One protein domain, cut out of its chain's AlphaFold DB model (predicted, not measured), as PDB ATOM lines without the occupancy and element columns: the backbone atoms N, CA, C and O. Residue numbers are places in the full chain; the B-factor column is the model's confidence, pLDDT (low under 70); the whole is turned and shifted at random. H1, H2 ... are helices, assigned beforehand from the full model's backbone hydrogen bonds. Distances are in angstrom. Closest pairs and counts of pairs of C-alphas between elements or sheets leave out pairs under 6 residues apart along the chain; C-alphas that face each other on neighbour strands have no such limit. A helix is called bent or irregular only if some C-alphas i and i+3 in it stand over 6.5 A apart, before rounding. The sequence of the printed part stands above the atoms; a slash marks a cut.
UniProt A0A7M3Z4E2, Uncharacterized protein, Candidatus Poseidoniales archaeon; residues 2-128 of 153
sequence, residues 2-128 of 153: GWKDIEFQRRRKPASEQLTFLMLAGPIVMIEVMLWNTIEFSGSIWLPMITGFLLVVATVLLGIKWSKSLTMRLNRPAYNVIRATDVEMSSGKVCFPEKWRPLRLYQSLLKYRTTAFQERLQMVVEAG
ATOM      1  N   GLY A   2      79.987 130.546 139.193       82.50
ATOM      2  CA  GLY A   2      80.509 129.275 138.653       82.50
ATOM      3  C   GLY A   2      81.627 128.581 139.449       82.50
ATOM      4  O   GLY A   2      81.720 127.359 139.413       82.50
ATOM      5  N   TRP A   3      82.448 129.322 140.203       89.00
ATOM      6  CA  TRP A   3      83.548 128.740 140.988       89.00
ATOM      7  C   TRP A   3      83.074 127.818 142.122       89.00
ATOM      8  O   TRP A   3      83.703 126.792 142.372       89.00
ATOM      9  N   LYS A   4      81.940 128.140 142.762       91.44
ATOM     10  CA  LYS A   4      81.351 127.313 143.831       91.44
ATOM     11  C   LYS A   4      80.871 125.958 143.301       91.44
ATOM     12  O   LYS A   4      81.087 124.931 143.938       91.44
ATOM     13  N   ASP A   5      80.292 125.939 142.102       89.50
ATOM     14  CA  ASP A   5      79.818 124.695 141.485       89.50
ATOM     15  C   ASP A   5      80.990 123.777 141.102       89.50
ATOM     16  O   ASP A   5      80.924 122.556 141.276       89.50
ATOM     17  N   ILE A   6      82.095 124.368 140.622       90.75
ATOM     18  CA  ILE A   6      83.346 123.643 140.361       90.75
ATOM     19  C   ILE A   6      83.896 123.069 141.667       90.75
ATOM     20  O   ILE A   6      84.294 121.905 141.698       90.75
ATOM     21  N   GLU A   7      83.885 123.838 142.756       92.81
ATOM     22  CA  GLU A   7      84.394 123.385 144.051       92.81
ATOM     23  C   GLU A   7      83.680 122.126 144.565       92.81
ATOM     24  O   GLU A   7      84.330 121.207 145.075       92.81
ATOM     25  N   PHE A   8      82.361 122.048 144.380       90.44
ATOM     26  CA  PHE A   8      81.575 120.885 144.784       90.44
ATOM     27  C   PHE A   8      81.860 119.650 143.911       90.44
ATOM     28  O   PHE A   8      81.905 118.522 144.408       90.44
ATOM     29  N   GLN A   9      82.098 119.845 142.609       90.44
ATOM     30  CA  GLN A   9      82.216 118.748 141.638       90.44
ATOM     31  C   GLN A   9      83.652 118.384 141.226       90.44
ATOM     32  O   GLN A   9      83.854 117.362 140.575       90.44
ATOM     33  N   ARG A  10      84.675 119.132 141.662       90.62
ATOM     34  CA  ARG A  10      86.101 118.960 141.290       90.62
ATOM     35  C   ARG A  10      86.669 117.543 141.443       90.62
ATOM     36  O   ARG A  10      87.623 117.175 140.759       90.62
ATOM     37  N   ARG A  11      86.107 116.731 142.346       92.81
ATOM     38  CA  ARG A  11      86.560 115.352 142.620       92.81
ATOM     39  C   ARG A  11      85.897 114.294 141.728       92.81
ATOM     40  O   ARG A  11      86.303 113.133 141.778       92.81
ATOM     41  N   ARG A  12      84.886 114.660 140.939       90.94
ATOM     42  CA  ARG A  12      84.119 113.745 140.082       90.94
ATOM     43  C   ARG A  12      84.482 113.962 138.612       90.94
ATOM     44  O   ARG A  12      84.915 115.043 138.227       90.94
ATOM     45  N   LYS A  13      84.345 112.910 137.804       90.56
ATOM     46  CA  LYS A  13      84.461 113.008 136.342       90.56
ATOM     47  C   LYS A  13      83.186 113.648 135.773       90.56
ATOM     48  O   LYS A  13      82.140 113.519 136.416       90.56
ATOM     49  N   PRO A  14      83.252 114.304 134.602       90.69
ATOM     50  CA  PRO A  14      82.051 114.754 133.911       90.69
ATOM     51  C   PRO A  14      81.118 113.565 133.650       90.69
ATOM     52  O   PRO A  14      81.573 112.442 133.410       90.69
ATOM     53  N   ALA A  15      79.813 113.809 133.731       89.50
ATOM     54  CA  ALA A  15      78.803 112.793 133.475       89.50
ATOM     55  C   ALA A  15      78.816 112.414 131.988       89.50
ATOM     56  O   ALA A  15      78.836 113.295 131.124       89.50
ATOM     57  N   SER A  16      78.787 111.115 131.685       89.50
ATOM     58  CA  SER A  16      78.649 110.636 130.311       89.50
ATOM     59  C   SER A  16      77.177 110.578 129.907       89.50
ATOM     60  O   SER A  16      76.312 110.122 130.661       89.50
ATOM     61  N   GLU A  17      76.889 111.043 128.693       87.75
ATOM     62  CA  GLU A  17      75.528 111.091 128.143       87.75
ATOM     63  C   GLU A  17      74.937 109.684 127.989       87.75
ATOM     64  O   GLU A  17      73.793 109.450 128.362       87.75
ATOM     65  N   GLN A  18      75.754 108.722 127.549       89.38
ATOM     66  CA  GLN A  18      75.352 107.324 127.381       89.38
ATOM     67  C   GLN A  18      74.950 106.661 128.705       89.38
ATOM     68  O   GLN A  18      73.902 106.025 128.768       89.38
ATOM     69  N   LEU A  19      75.736 106.837 129.779       89.19
ATOM     70  CA  LEU A  19      75.382 106.268 131.087       89.19
ATOM     71  C   LEU A  19      74.165 106.970 131.690       89.19
ATOM     72  O   LEU A  19      73.335 106.313 132.308       89.19
ATOM     73  N   THR A  20      74.043 108.286 131.496       90.06
ATOM     74  CA  THR A  20      72.870 109.046 131.960       90.06
ATOM     75  C   THR A  20      71.607 108.579 131.238       90.06
ATOM     76  O   THR A  20      70.585 108.361 131.880       90.06
ATOM     77  N   PHE A  21      71.692 108.358 129.923       92.00
ATOM     78  CA  PHE A  21      70.586 107.838 129.125       92.00
ATOM     79  C   PHE A  21      70.207 106.429 129.569       92.00
ATOM     80  O   PHE A  21      69.038 106.182 129.839       92.00
ATOM     81  N   LEU A  22      71.182 105.530 129.714       92.38
ATOM     82  CA  LEU A  22      70.925 104.156 130.134       92.38
ATOM     83  C   LEU A  22      70.288 104.096 131.529       92.38
ATOM     84  O   LEU A  22      69.320 103.369 131.723       92.38
ATOM     85  N   MET A  23      70.792 104.884 132.484       92.12
ATOM     86  CA  MET A  23      70.242 104.930 133.844       92.12
ATOM     87  C   MET A  23      68.850 105.565 133.914       92.12
ATOM     88  O   MET A  23      68.073 105.200 134.790       92.12
ATOM     89  N   LEU A  24      68.533 106.510 133.025       91.12
ATOM     90  CA  LEU A  24      67.241 107.198 133.014       91.12
ATOM     91  C   LEU A  24      66.197 106.442 132.180       91.12
ATOM     92  O   LEU A  24      65.144 106.080 132.687       91.12
ATOM     93  N   ALA A  25      66.483 106.217 130.898       91.38
ATOM     94  CA  ALA A  25      65.545 105.631 129.947       91.38
ATOM     95  C   ALA A  25      65.439 104.107 130.089       91.38
ATOM     96  O   ALA A  25      64.359 103.565 129.886       91.38
ATOM     97  N   GLY A  26      66.518 103.417 130.478       91.50
ATOM     98  CA  GLY A  26      66.537 101.955 130.595       91.50
ATOM     99  C   GLY A  26      65.446 101.404 131.522       91.50
ATOM    100  O   GLY A  26      64.627 100.604 131.072       91.50
ATOM    101  N   PRO A  27      65.363 101.853 132.789       93.31
ATOM    102  CA  PRO A  27      64.301 101.423 133.698       93.31
ATOM    103  C   PRO A  27      62.892 101.786 133.210       93.31
ATOM    104  O   PRO A  27      61.965 101.006 133.406       93.31
ATOM    105  N   ILE A  28      62.728 102.941 132.556       94.00
ATOM    106  CA  ILE A  28      61.427 103.402 132.045       94.00
ATOM    107  C   ILE A  28      60.926 102.470 130.940       94.00
ATOM    108  O   ILE A  28      59.800 101.990 131.021       94.00
ATOM    109  N   VAL A  29      61.778 102.163 129.959       93.31
ATOM    110  CA  VAL A  29      61.435 101.256 128.852       93.31
ATOM    111  C   VAL A  29      61.142  99.846 129.374       93.31
ATOM    112  O   VAL A  29      60.218  99.195 128.900       93.31
ATOM    113  N   MET A  30      61.872  99.375 130.390       92.44
ATOM    114  CA  MET A  30      61.589  98.073 131.006       92.44
ATOM    115  C   MET A  30      60.196  98.030 131.644       92.44
ATOM    116  O   MET A  30      59.450  97.083 131.408       92.44
ATOM    117  N   ILE A  31      59.828  99.056 132.415       94.00
ATOM    118  CA  ILE A  31      58.495  99.152 133.030       94.00
ATOM    119  C   ILE A  31      57.411  99.227 131.953       94.00
ATOM    120  O   ILE A  31      56.395  98.545 132.057       94.00
ATOM    121  N   GLU A  32      57.636 100.021 130.911       92.06
ATOM    122  CA  GLU A  32      56.722 100.169 129.780       92.06
ATOM    123  C   GLU A  32      56.441  98.823 129.102       92.06
ATOM    124  O   GLU A  32      55.282  98.447 128.950       92.06
ATOM    125  N   VAL A  33      57.485  98.057 128.773       90.19
ATOM    126  CA  VAL A  33      57.342  96.734 128.148       90.19
ATOM    127  C   VAL A  33      56.656  95.742 129.092       90.19
ATOM    128  O   VAL A  33      55.825  94.948 128.652       90.19
ATOM    129  N   MET A  34      56.962  95.776 130.393       90.69
ATOM    130  CA  MET A  34      56.297  94.913 131.375       90.69
ATOM    131  C   MET A  34      54.798  95.207 131.463       90.69
ATOM    132  O   MET A  34      54.005  94.272 131.420       90.69
ATOM    133  N   LEU A  35      54.409  96.484 131.533       90.94
ATOM    134  CA  LEU A  35      53.004  96.902 131.569       90.94
ATOM    135  C   LEU A  35      52.287  96.633 130.245       90.94
ATOM    136  O   LEU A  35      51.121  96.253 130.241       90.94
ATOM    137  N   TRP A  36      52.974  96.790 129.114       89.19
ATOM    138  CA  TRP A  36      52.391  96.512 127.804       89.19
ATOM    139  C   TRP A  36      51.986  95.040 127.666       89.19
ATOM    140  O   TRP A  36      50.915  94.736 127.150       89.19
ATOM    141  N   ASN A  37      52.806  94.131 128.204       84.56
ATOM    142  CA  ASN A  37      52.524  92.695 128.194       84.56
ATOM    143  C   ASN A  37      51.364  92.274 129.112       84.56
ATOM    144  O   ASN A  37      50.877  91.157 128.964       84.56
ATOM    145  N   THR A  38      50.902  93.116 130.047       85.62
ATOM    146  CA  THR A  38      49.731  92.784 130.881       85.62
ATOM    147  C   THR A  38      48.402  93.176 130.237       85.62
ATOM    148  O   THR A  38      47.350  92.901 130.807       85.62
ATOM    149  N   ILE A  39      48.421  93.858 129.089       83.94
ATOM    150  CA  ILE A  39      47.208  94.299 128.401       83.94
ATOM    151  C   ILE A  39      46.801  93.227 127.385       83.94
ATOM    152  O   ILE A  39      47.509  92.971 126.413       83.94
ATOM    153  N   GLU A  40      45.638  92.613 127.593       79.25
ATOM    154  CA  GLU A  40      45.065  91.656 126.645       79.25
ATOM    155  C   GLU A  40      44.309  92.389 125.529       79.25
ATOM    156  O   GLU A  40      43.303  93.062 125.761       79.25
ATOM    157  N   PHE A  41      44.780  92.246 124.290       77.50
ATOM    158  CA  PHE A  41      44.119  92.806 123.114       77.50
ATOM    159  C   PHE A  41      43.260  91.734 122.440       77.50
ATOM    160  O   PHE A  41      43.760  90.852 121.742       77.50
ATOM    161  N   SER A  42      41.945  91.808 122.652       70.25
ATOM    162  CA  SER A  42      40.991  90.880 122.041       70.25
ATOM    163  C   SER A  42      40.890  91.114 120.527       70.25
ATOM    164  O   SER A  42      40.516  92.197 120.075       70.25
ATOM    165  N   GLY A  43      41.225  90.089 119.737       73.69
ATOM    166  CA  GLY A  43      40.847  89.980 118.324       73.69
ATOM    167  C   GLY A  43      41.893  90.358 117.265       73.69
ATOM    168  O   GLY A  43      41.662  90.068 116.093       73.69
ATOM    169  N   SER A  44      43.045  90.951 117.610       78.50
ATOM    170  CA  SER A  44      44.105  91.245 116.624       78.50
ATOM    171  C   SER A  44      45.508  91.230 117.229       78.50
ATOM    172  O   SER A  44      45.792  91.960 118.170       78.50
ATOM    173  N   ILE A  45      46.403  90.433 116.638       78.94
ATOM    174  CA  ILE A  45      47.809  90.283 117.061       78.94
ATOM    175  C   ILE A  45      48.683  91.434 116.523       78.94
ATOM    176  O   ILE A  45      49.659  91.842 117.148       78.94
ATOM    177  N   TRP A  46      48.324  91.996 115.368       83.75
ATOM    178  CA  TRP A  46      49.150  92.977 114.656       83.75
ATOM    179  C   TRP A  46      49.097  94.373 115.284       83.75
ATOM    180  O   TRP A  46      50.114  95.061 115.366       83.75
ATOM    181  N   LEU A  47      47.915  94.783 115.750       84.75
ATOM    182  CA  LEU A  47      47.702  96.088 116.378       84.75
ATOM    183  C   LEU A  47      48.567  96.309 117.631       84.75
ATOM    184  O   LEU A  47      49.279  97.317 117.662       84.75
ATOM    185  N   PRO A  48      48.582  95.412 118.635       86.50
ATOM    186  CA  PRO A  48      49.411  95.594 119.827       86.50
ATOM    187  C   PRO A  48      50.912  95.536 119.539       86.50
ATOM    188  O   PRO A  48      51.690  96.202 120.217       86.50
ATOM    189  N   MET A  49      51.331  94.794 118.509       85.44
ATOM    190  CA  MET A  49      52.735  94.729 118.105       85.44
ATOM    191  C   MET A  49      53.222  96.068 117.534       85.44
ATOM    192  O   MET A  49      54.243  96.598 117.972       85.44
ATOM    193  N   ILE A  50      52.482  96.644 116.578       90.69
ATOM    194  CA  ILE A  50      52.857  97.915 115.938       90.69
ATOM    195  C   ILE A  50      52.769  99.066 116.941       90.69
ATOM    196  O   ILE A  50      53.675  99.895 117.019       90.69
ATOM    197  N   THR A  51      51.690  99.120 117.723       89.75
ATOM    198  CA  THR A  51      51.485 100.196 118.703       89.75
ATOM    199  C   THR A  51      52.492 100.129 119.846       89.75
ATOM    200  O   THR A  51      53.051 101.166 120.187       89.75
ATOM    201  N   GLY A  52      52.815  98.935 120.358       90.69
ATOM    202  CA  GLY A  52      53.864  98.754 121.364       90.69
ATOM    203  C   GLY A  52      55.248  99.158 120.852       90.69
ATOM    204  O   GLY A  52      55.982  99.859 121.543       90.69
ATOM    205  N   PHE A  53      55.586  98.804 119.606       90.94
ATOM    206  CA  PHE A  53      56.836  99.251 118.986       90.94
ATOM    207  C   PHE A  53      56.912 100.780 118.870       90.94
ATOM    208  O   PHE A  53      57.923 101.379 119.237       90.94
ATOM    209  N   LEU A  54      55.841 101.426 118.398       94.69
ATOM    210  CA  LEU A  54      55.784 102.887 118.304       94.69
ATOM    211  C   LEU A  54      55.869 103.565 119.679       94.69
ATOM    212  O   LEU A  54      56.493 104.622 119.782       94.69
ATOM    213  N   LEU A  55      55.288 102.951 120.717       93.25
ATOM    214  CA  LEU A  55      55.386 103.411 122.104       93.25
ATOM    215  C   LEU A  55      56.854 103.465 122.543       93.25
ATOM    216  O   LEU A  55      57.354 104.545 122.862       93.25
ATOM    217  N   VAL A  56      57.566 102.342 122.412       93.50
ATOM    218  CA  VAL A  56      58.969 102.226 122.840       93.50
ATOM    219  C   VAL A  56      59.862 103.191 122.062       93.50
ATOM    220  O   VAL A  56      60.752 103.831 122.622       93.50
ATOM    221  N   VAL A  57      59.627 103.348 120.757       94.38
ATOM    222  CA  VAL A  57      60.367 104.328 119.952       94.38
ATOM    223  C   VAL A  57      60.120 105.748 120.467       94.38
ATOM    224  O   VAL A  57      61.072 106.517 120.633       94.38
ATOM    225  N   ALA A  58      58.868 106.107 120.753       95.12
ATOM    226  CA  ALA A  58      58.532 107.427 121.271       95.12
ATOM    227  C   ALA A  58      59.180 107.689 122.641       95.12
ATOM    228  O   ALA A  58      59.756 108.764 122.846       95.12
ATOM    229  N   THR A  59      59.155 106.720 123.560       94.44
ATOM    230  CA  THR A  59      59.759 106.880 124.891       94.44
ATOM    231  C   THR A  59      61.275 106.981 124.827       94.44
ATOM    232  O   THR A  59      61.853 107.841 125.496       94.44
ATOM    233  N   VAL A  60      61.934 106.207 123.960       94.00
ATOM    234  CA  VAL A  60      63.382 106.312 123.726       94.00
ATOM    235  C   VAL A  60      63.757 107.692 123.185       94.00
ATOM    236  O   VAL A  60      64.676 108.323 123.715       94.00
ATOM    237  N   LEU A  61      63.042 108.209 122.180       94.12
ATOM    238  CA  LEU A  61      63.319 109.534 121.608       94.12
ATOM    239  C   LEU A  61      63.165 110.655 122.646       94.12
ATOM    240  O   LEU A  61      64.010 111.556 122.731       94.12
ATOM    241  N   LEU A  62      62.121 110.586 123.477       93.56
ATOM    242  CA  LEU A  62      61.934 111.512 124.596       93.56
ATOM    243  C   LEU A  62      63.048 111.361 125.642       93.56
ATOM    244  O   LEU A  62      63.610 112.364 126.093       93.56
ATOM    245  N   GLY A  63      63.423 110.123 125.963       92.75
ATOM    246  CA  GLY A  63      64.502 109.788 126.888       92.75
ATOM    247  C   GLY A  63      65.852 110.357 126.453       92.75
ATOM    248  O   GLY A  63      66.573 110.913 127.283       92.75
ATOM    249  N   ILE A  64      66.177 110.316 125.155       92.81
ATOM    250  CA  ILE A  64      67.397 110.930 124.603       92.81
ATOM    251  C   ILE A  64      67.386 112.442 124.850       92.81
ATOM    252  O   ILE A  64      68.351 112.996 125.383       92.81
ATOM    253  N   LYS A  65      66.284 113.123 124.510       92.88
ATOM    254  CA  LYS A  65      66.170 114.581 124.667       92.88
ATOM    255  C   LYS A  65      66.302 115.006 126.133       92.88
ATOM    256  O   LYS A  65      66.993 115.984 126.434       92.88
ATOM    257  N   TRP A  66      65.658 114.276 127.042       93.19
ATOM    258  CA  TRP A  66      65.732 114.535 128.480       93.19
ATOM    259  C   TRP A  66      67.115 114.237 129.051       93.19
ATOM    260  O   TRP A  66      67.665 115.087 129.753       93.19
ATOM    261  N   SER A  67      67.703 113.094 128.693       92.31
ATOM    262  CA  SER A  67      69.057 112.721 129.106       92.31
ATOM    263  C   SER A  67      70.066 113.789 128.695       92.31
ATOM    264  O   SER A  67      70.777 114.318 129.546       92.31
ATOM    265  N   LYS A  68      70.044 114.224 127.430       91.44
ATOM    266  CA  LYS A  68      70.941 115.272 126.929       91.44
ATOM    267  C   LYS A  68      70.801 116.578 127.712       91.44
ATOM    268  O   LYS A  68      71.802 117.177 128.108       91.44
ATOM    269  N   SER A  69      69.567 117.011 127.975       92.88
ATOM    270  CA  SER A  69      69.307 118.222 128.763       92.88
ATOM    271  C   SER A  69      69.841 118.100 130.195       92.88
ATOM    272  O   SER A  69      70.486 119.020 130.707       92.88
ATOM    273  N   LEU A  70      69.624 116.948 130.831       92.75
ATOM    274  CA  LEU A  70      70.097 116.667 132.180       92.75
ATOM    275  C   LEU A  70      71.628 116.605 132.237       92.75
ATOM    276  O   LEU A  70      72.229 117.292 133.061       92.75
ATOM    277  N   THR A  71      72.267 115.856 131.338       92.25
ATOM    278  CA  THR A  71      73.728 115.756 131.248       92.25
ATOM    279  C   THR A  71      74.359 117.125 131.009       92.25
ATOM    280  O   THR A  71      75.332 117.462 131.681       92.25
ATOM    281  N   MET A  72      73.786 117.968 130.141       91.12
ATOM    282  CA  MET A  72      74.267 119.344 129.960       91.12
ATOM    283  C   MET A  72      74.178 120.168 131.246       91.12
ATOM    284  O   MET A  72      75.102 120.917 131.561       91.12
ATOM    285  N   ARG A  73      73.079 120.043 132.003       90.19
ATOM    286  CA  ARG A  73      72.916 120.742 133.288       90.19
ATOM    287  C   ARG A  73      73.930 120.257 134.322       90.19
ATOM    288  O   ARG A  73      74.546 121.094 134.978       90.19
ATOM    289  N   LEU A  74      74.135 118.945 134.424       90.06
ATOM    290  CA  LEU A  74      75.109 118.342 135.336       90.06
ATOM    291  C   LEU A  74      76.547 118.725 134.970       90.06
ATOM    292  O   LEU A  74      77.336 119.023 135.859       90.06
ATOM    293  N   ASN A  75      76.866 118.806 133.677       93.75
ATOM    294  CA  ASN A  75      78.200 119.148 133.177       93.75
ATOM    295  C   ASN A  75      78.478 120.660 133.102       93.75
ATOM    296  O   ASN A  75      79.553 121.057 132.651       93.75
ATOM    297  N   ARG A  76      77.581 121.528 133.592       92.31
ATOM    298  CA  ARG A  76      77.837 122.982 133.691       92.31
ATOM    299  C   ARG A  76      79.179 123.324 134.353       92.31
ATOM    300  O   ARG A  76      79.889 124.167 133.802       92.31
ATOM    301  N   PRO A  77      79.587 122.684 135.466       92.94
ATOM    302  CA  PRO A  77      80.879 122.973 136.085       92.94
ATOM    303  C   PRO A  77      82.049 122.549 135.200       92.94
ATOM    304  O   PRO A  77      83.032 123.276 135.121       92.94
ATOM    305  N   ALA A  78      81.927 121.433 134.476       93.50
ATOM    306  CA  ALA A  78      82.937 120.998 133.517       93.50
ATOM    307  C   ALA A  78      83.122 122.024 132.384       93.50
ATOM    308  O   ALA A  78      84.253 122.384 132.065       93.50
ATOM    309  N   TYR A  79      82.030 122.574 131.842       93.56
ATOM    310  CA  TYR A  79      82.107 123.653 130.850       93.56
ATOM    311  C   TYR A  79      82.744 124.925 131.415       93.56
ATOM    312  O   TYR A  79      83.500 125.592 130.713       93.56
ATOM    313  N   ASN A  80      82.482 125.260 132.681       94.12
ATOM    314  CA  ASN A  80      83.130 126.401 133.325       94.12
ATOM    315  C   ASN A  80      84.639 126.177 133.513       94.12
ATOM    316  O   ASN A  80      85.399 127.125 133.340       94.12
ATOM    317  N   VAL A  81      85.078 124.947 133.815       94.31
ATOM    318  CA  VAL A  81      86.511 124.606 133.857       94.31
ATOM    319  C   VAL A  81      87.140 124.792 132.478       94.31
ATOM    320  O   VAL A  81      88.130 125.503 132.388       94.31
ATOM    321  N   ILE A  82      86.539 124.237 131.416       94.31
ATOM    322  CA  ILE A  82      87.047 124.388 130.038       94.31
ATOM    323  C   ILE A  82      87.195 125.869 129.678       94.31
ATOM    324  O   ILE A  82      88.264 126.287 129.249       94.31
ATOM    325  N   ARG A  83      86.158 126.677 129.934       93.25
ATOM    326  CA  ARG A  83      86.197 128.126 129.681       93.25
ATOM    327  C   ARG A  83      87.306 128.822 130.462       93.25
ATOM    328  O   ARG A  83      87.961 129.697 129.915       93.25
ATOM    329  N   ALA A  84      87.520 128.450 131.724       92.94
ATOM    330  CA  ALA A  84      88.621 129.000 132.505       92.94
ATOM    331  C   ALA A  84      89.972 128.646 131.865       92.94
ATOM    332  O   ALA A  84      90.815 129.518 131.706       92.94
ATOM    333  N   THR A  85      90.154 127.400 131.419       94.31
ATOM    334  CA  THR A  85      91.383 126.963 130.738       94.31
ATOM    335  C   THR A  85      91.591 127.673 129.395       94.31
ATOM    336  O   THR A  85      92.715 128.032 129.056       94.31
ATOM    337  N   ASP A  86      90.521 127.936 128.641       93.94
ATOM    338  CA  ASP A  86      90.573 128.726 127.403       93.94
ATOM    339  C   ASP A  86      91.007 130.178 127.668       93.94
ATOM    340  O   ASP A  86      91.783 130.758 126.901       93.94
ATOM    341  N   VAL A  87      90.558 130.764 128.782       92.81
ATOM    342  CA  VAL A  87      91.011 132.091 129.227       92.81
ATOM    343  C   VAL A  87      92.492 132.066 129.599       92.81
ATOM    344  O   VAL A  87      93.219 132.970 129.195       92.81
ATOM    345  N   GLU A  88      92.980 131.035 130.296       93.75
ATOM    346  CA  GLU A  88      94.417 130.919 130.607       93.75
ATOM    347  C   GLU A  88      95.266 130.866 129.336       93.75
ATOM    348  O   GLU A  88      96.283 131.544 129.213       93.75
ATOM    349  N   MET A  89      94.798 130.123 128.339       93.56
ATOM    350  CA  MET A  89      95.525 129.923 127.088       93.56
ATOM    351  C   MET A  89      95.558 131.150 126.182       93.56
ATOM    352  O   MET A  89      96.566 131.389 125.508       93.56
ATOM    353  N   SER A  90      94.463 131.913 126.161       91.81
ATOM    354  CA  SER A  90      94.344 133.147 125.380       91.81
ATOM    355  C   SER A  90      95.025 134.337 126.056       91.81
ATOM    356  O   SER A  90      95.646 135.146 125.374       91.81
ATOM    357  N   SER A  91      94.948 134.439 127.384       92.00
ATOM    358  CA  SER A  91      95.592 135.517 128.144       92.00
ATOM    359  C   SER A  91      97.081 135.282 128.398       92.00
ATOM    360  O   SER A  91      97.811 136.247 128.605       92.00
ATOM    361  N   GLY A  92      97.527 134.021 128.413       92.50
ATOM    362  CA  GLY A  92      98.866 133.645 128.867       92.50
ATOM    363  C   GLY A  92      99.067 133.814 130.377       92.50
ATOM    364  O   GLY A  92     100.201 133.815 130.835       92.50
ATOM    365  N   LYS A  93      97.984 133.987 131.145       93.56
ATOM    366  CA  LYS A  93      97.998 134.214 132.593       93.56
ATOM    367  C   LYS A  93      97.164 133.153 133.307       93.56
ATOM    368  O   LYS A  93      96.209 132.608 132.756       93.56
ATOM    369  N   VAL A  94      97.484 132.892 134.565       94.25
ATOM    370  CA  VAL A  94      96.817 131.893 135.401       94.25
ATOM    371  C   VAL A  94      95.589 132.492 136.088       94.25
ATOM    372  O   VAL A  94      95.656 133.548 136.716       94.25
ATOM    373  N   CYS A  95      94.455 131.793 136.010       92.25
ATOM    374  CA  CYS A  95      93.226 132.140 136.734       92.25
ATOM    375  C   CYS A  95      92.668 130.973 137.567       92.25
ATOM    376  O   CYS A  95      91.956 131.185 138.549       92.25
ATOM    377  N   PHE A  96      92.982 129.733 137.191       92.38
ATOM    378  CA  PHE A  96      92.484 128.525 137.821       92.38
ATOM    379  C   PHE A  96      93.352 128.144 139.033       92.38
ATOM    380  O   PHE A  96      94.578 128.067 138.905       92.38
ATOM    381  N   PRO A  97      92.750 127.850 140.204       91.31
ATOM    382  CA  PRO A  97      93.507 127.531 141.410       91.31
ATOM    383  C   PRO A  97      94.406 126.300 141.243       91.31
ATOM    384  O   PRO A  97      93.939 125.219 140.870       91.31
ATOM    385  N   GLU A  98      95.677 126.426 141.622       90.94
ATOM    386  CA  GLU A  98      96.681 125.358 141.511       90.94
ATOM    387  C   GLU A  98      96.261 124.078 142.254       90.94
ATOM    388  O   GLU A  98      96.317 122.977 141.707       90.94
ATOM    389  N   LYS A  99      95.676 124.232 143.451       92.38
ATOM    390  CA  LYS A  99      95.154 123.128 144.281       92.38
ATOM    391  C   LYS A  99      94.104 122.263 143.571       92.38
ATOM    392  O   LYS A  99      93.822 121.154 144.025       92.38
ATOM    393  N   TRP A 100      93.451 122.772 142.523       93.00
ATOM    394  CA  TRP A 100      92.372 122.067 141.825       93.00
ATOM    395  C   TRP A 100      92.833 121.367 140.542       93.00
ATOM    396  O   TRP A 100      92.140 120.464 140.075       93.00
ATOM    397  N   ARG A 101      94.010 121.714 140.006       91.88
ATOM    398  CA  ARG A 101      94.601 121.080 138.817       91.88
ATOM    399  C   ARG A 101      94.883 119.578 138.960       91.88
ATOM    400  O   ARG A 101      94.614 118.853 138.004       91.88
ATOM    401  N   PRO A 102      95.354 119.039 140.105       93.69
ATOM    402  CA  PRO A 102      95.567 117.593 140.227       93.69
ATOM    403  C   PRO A 102      94.256 116.807 140.389       93.69
ATOM    404  O   PRO A 102      94.254 115.577 140.391       93.69
ATOM    405  N   LEU A 103      93.117 117.488 140.554       94.75
ATOM    406  CA  LEU A 103      91.850 116.822 140.822       94.75
ATOM    407  C   LEU A 103      91.256 116.195 139.560       94.75
ATOM    408  O   LEU A 103      91.474 116.633 138.429       94.75
ATOM    409  N   ARG A 104      90.446 115.155 139.785       94.19
ATOM    410  CA  ARG A 104      89.901 114.293 138.728       94.19
ATOM    411  C   ARG A 104      89.153 115.059 137.643       94.19
ATOM    412  O   ARG A 104      89.286 114.674 136.487       94.19
ATOM    413  N   LEU A 105      88.395 116.103 137.990       93.25
ATOM    414  CA  LEU A 105      87.633 116.878 137.008       93.25
ATOM    415  C   LEU A 105      88.568 117.528 135.982       93.25
ATOM    416  O   LEU A 105      88.448 117.248 134.793       93.25
ATOM    417  N   TYR A 106      89.542 118.316 136.443       94.25
ATOM    418  CA  TYR A 106      90.496 119.011 135.576       94.25
ATOM    419  C   TYR A 106      91.307 118.025 134.726       94.25
ATOM    420  O   TYR A 106      91.333 118.129 133.504       94.25
ATOM    421  N   GLN A 107      91.874 116.997 135.363       94.50
ATOM    422  CA  GLN A 107      92.664 115.970 134.678       94.50
ATOM    423  C   GLN A 107      91.850 115.206 133.630       94.50
ATOM    424  O   GLN A 107      92.351 114.888 132.557       94.50
ATOM    425  N   SER A 108      90.578 114.910 133.914       94.19
ATOM    426  CA  SER A 108      89.711 114.243 132.942       94.19
ATOM    427  C   SER A 108      89.407 115.115 131.728       94.19
ATOM    428  O   SER A 108      89.334 114.583 130.629       94.19
ATOM    429  N   LEU A 109      89.271 116.431 131.910       93.88
ATOM    430  CA  LEU A 109      88.985 117.370 130.826       93.88
ATOM    431  C   LEU A 109      90.219 117.639 129.965       93.88
ATOM    432  O   LEU A 109      90.108 117.689 128.742       93.88
ATOM    433  N   LEU A 110      91.393 117.747 130.591       93.75
ATOM    434  CA  LEU A 110      92.647 118.000 129.888       93.75
ATOM    435  C   LEU A 110      93.006 116.863 128.918       93.75
ATOM    436  O   LEU A 110      93.478 117.132 127.820       93.75
ATOM    437  N   LYS A 111      92.678 115.611 129.270       92.25
ATOM    438  CA  LYS A 111      92.881 114.429 128.409       92.25
ATOM    439  C   LYS A 111      92.179 114.502 127.052       92.25
ATOM    440  O   LYS A 111      92.613 113.828 126.127       92.25
ATOM    441  N   TYR A 112      91.107 115.282 126.931       90.94
ATOM    442  CA  TYR A 112      90.394 115.464 125.663       90.94
ATOM    443  C   TYR A 112      90.989 116.584 124.792       90.94
ATOM    444  O   TYR A 112      90.489 116.833 123.698       90.94
ATOM    445  N   ARG A 113      92.020 117.292 125.268       93.75
ATOM    446  CA  ARG A 113      92.685 118.390 124.550       93.75
ATOM    447  C   ARG A 113      93.941 117.883 123.844       93.75
ATOM    448  O   ARG A 113      94.553 116.914 124.285       93.75
ATOM    449  N   THR A 114      94.332 118.562 122.768       96.12
ATOM    450  CA  THR A 114      95.535 118.237 121.986       96.12
ATOM    451  C   THR A 114      96.810 118.376 122.817       96.12
ATOM    452  O   THR A 114      96.859 119.169 123.755       96.12
ATOM    453  N   THR A 115      97.864 117.640 122.459       95.19
ATOM    454  CA  THR A 115      99.161 117.685 123.160       95.19
ATOM    455  C   THR A 115      99.748 119.095 123.184       95.19
ATOM    456  O   THR A 115     100.069 119.594 124.255       95.19
ATOM    457  N   ALA A 116      99.735 119.798 122.048       95.69
ATOM    458  CA  ALA A 116     100.194 121.187 121.956       95.69
ATOM    459  C   ALA A 116      99.431 122.139 122.900       95.69
ATOM    460  O   ALA A 116     100.007 123.068 123.467       95.69
ATOM    461  N   PHE A 117      98.126 121.907 123.102       96.00
ATOM    462  CA  PHE A 117      97.343 122.674 124.069       96.00
ATOM    463  C   PHE A 117      97.812 122.398 125.501       96.00
ATOM    464  O   PHE A 117      97.920 123.329 126.294       96.00
ATOM    465  N   GLN A 118      98.091 121.135 125.834       95.50
ATOM    466  CA  GLN A 118      98.555 120.733 127.164       95.50
ATOM    467  C   GLN A 118      99.946 121.298 127.474       95.50
ATOM    468  O   GLN A 118     100.134 121.863 128.547       95.50
ATOM    469  N   GLU A 119     100.881 121.213 126.528       96.06
ATOM    470  CA  GLU A 119     102.249 121.738 126.659       96.06
ATOM    471  C   GLU A 119     102.254 123.254 126.865       96.06
ATOM    472  O   GLU A 119     102.860 123.767 127.804       96.06
ATOM    473  N   ARG A 120     101.510 123.996 126.037       95.94
ATOM    474  CA  ARG A 120     101.406 125.449 126.204       95.94
ATOM    475  C   ARG A 120     100.709 125.831 127.503       95.94
ATOM    476  O   ARG A 120     101.138 126.783 128.152       95.94
ATOM    477  N   LEU A 121      99.666 125.107 127.899       95.56
ATOM    478  CA  LEU A 121      99.014 125.346 129.183       95.56
ATOM    479  C   LEU A 121      99.988 125.118 130.336       95.56
ATOM    480  O   LEU A 121      99.992 125.896 131.282       95.56
ATOM    481  N   GLN A 122     100.828 124.089 130.246       94.94
ATOM    482  CA  GLN A 122     101.867 123.833 131.232       94.94
ATOM    483  C   GLN A 122     102.860 125.002 131.314       94.94
ATOM    484  O   GLN A 122     103.093 125.485 132.416       94.94
ATOM    485  N   MET A 123     103.338 125.535 130.184       95.75
ATOM    486  CA  MET A 123     104.207 126.725 130.178       95.75
ATOM    487  C   MET A 123     103.544 127.948 130.836       95.75
ATOM    488  O   MET A 123     104.184 128.671 131.596       95.75
ATOM    489  N   VAL A 124     102.248 128.177 130.588       94.81
ATOM    490  CA  VAL A 124     101.488 129.270 131.232       94.81
ATOM    491  C   VAL A 124     101.377 129.058 132.742       94.81
ATOM    492  O   VAL A 124     101.487 130.005 133.517       94.81
ATOM    493  N   VAL A 125     101.164 127.814 133.172       94.31
ATOM    494  CA  VAL A 125     101.099 127.461 134.594       94.31
ATOM    495  C   VAL A 125     102.457 127.637 135.270       94.31
ATOM    496  O   VAL A 125     102.498 128.171 136.374       94.31
ATOM    497  N   GLU A 126     103.546 127.245 134.609       94.94
ATOM    498  CA  GLU A 126     104.922 127.419 135.092       94.94
ATOM    499  C   GLU A 126     105.311 128.898 135.220       94.94
ATOM    500  O   GLU A 126     105.977 129.268 136.184       94.94
ATOM    501  N   ALA A 127     104.837 129.761 134.314       94.31
ATOM    502  CA  ALA A 127     105.031 131.207 134.424       94.31
ATOM    503  C   ALA A 127     104.348 131.806 135.670       94.31
ATOM    504  O   ALA A 127     104.808 132.815 136.201       94.31
ATOM    505  N   GLY A 128     103.249 131.203 136.144       91.75
ATOM    506  CA  GLY A 128     102.611 131.541 137.423       91.75
ATOM    507  C   GLY A 128     102.013 132.950 137.515       91.75
ATOM    508  O   GLY A 128     101.594 133.375 138.591       91.75
TER     509      GLY A 128
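What this domain is: This is residues 2 to 128 of the 153 residues of an uncharacterized protein of Candidatus Poseidoniales archaeon (UniProt A0A7M3Z4E2). A long helical hairpin reaches out as an arm from a small head of shorter helices. The arm is made of H3 and the bent helix H2, folded back along each other, with residues 41 to 47 sticking out at the tip; in the head, H4 is the middle piece, and H1, H5 and H6 each pack on a part of it at crossed angles. The head is loosely joined: H1 and H5 are close but not clearly touching, and so are H5 and H6. The printed part has 127 residues with six named helices, H1 to H6 in that order along the chain, and no named strand; the class is all helix. The whole is extended, with a radius of gyration of the C-alphas of 22.5 A and spans of 78 by 27 by 18 A, the hairpin arm making much of the length.

How they stand to each other: Begin with the longest helix, H3, residues 46 to 74. The helix before it, H2, residues 17 to 36, was assigned as one helix by its hydrogen bonds, but it is bent: C-alphas 24 and 27 are 6.5 A apart. Its arms, H2a with residues 17 to 24 and H2b with residues 27 to 36, stand at a steep tilt of 45 degrees. Look at H2b first: it touches residues 52 to 60 of H3, the closest C-alphas being those of Val 29 and Val 56, 6.6 A apart. The two form a hairpin, at a shallow tilt of 17 degrees and opposite ways. Past the bend, H2a touches residues 63 to 71 of H3 at a steep tilt of 59 degrees, opposite ways, closest at C-alphas Phe 21 and Ser 67, 5.1 A apart. H3 and H4, residues 76 to 91, meet only through their link. At residues 77 to 81, H4 touches H1, residues 2 to 9, at a steep tilt of 56 degrees, opposite ways; the closest C-alphas, of Ile 6 and Pro 77, are 5.0 A apart. With residues 78 to 82, H4 touches H5, residues 104 to 110, at a steep tilt of 49 degrees, the same way; the closest C-alphas, of Val 81 and Tyr 106, are 7.1 A apart. Farther on, residues 85 to 89 of H4 touch residues 120 to 124 of H6, which spans residues 115 to 127; the two are only just about perpendicular, at 71 degrees, and closest at C-alphas Met 89 and Leu 121, 6.1 A apart. H2a and H2b are apart from H1, H4, H5 and H6. In H1, H2a, H2b, H3, H4, H5 and H6, every O i to N i+4 pair is within hydrogen-bond range.

Where its parts are: Find C-alpha 46 at (49.150, 92.977, 114.656); from there H3 runs 41.8 A to C-alpha 74 at (75.109, 118.342, 135.336). H4 is 22.4 A long and H6 18.6 A, from first to last C-alpha. Of the shorter pieces, H2b measures 14.2 A, H1 11.1 A, H2a 10.4 A and H5 10.0 A. H1 begins at C-alpha 2, (80.509, 129.275, 138.653), and H6 ends at C-alpha 127, (105.031, 131.207, 134.424).

The domain as a whole: The two C-alphas farthest apart are those of Gly 43 and Ala 127, at 78.0 A. Residues 41 to 47, of which 46 and 47 belong to H3, stand free. The link from H4 to H5, residues 92 to 103, is long; those from H3 to H4 and from H5 to H6 are tight. The printed part has no cut. Its mean pLDDT is 91.4, and no printed residue is under 70.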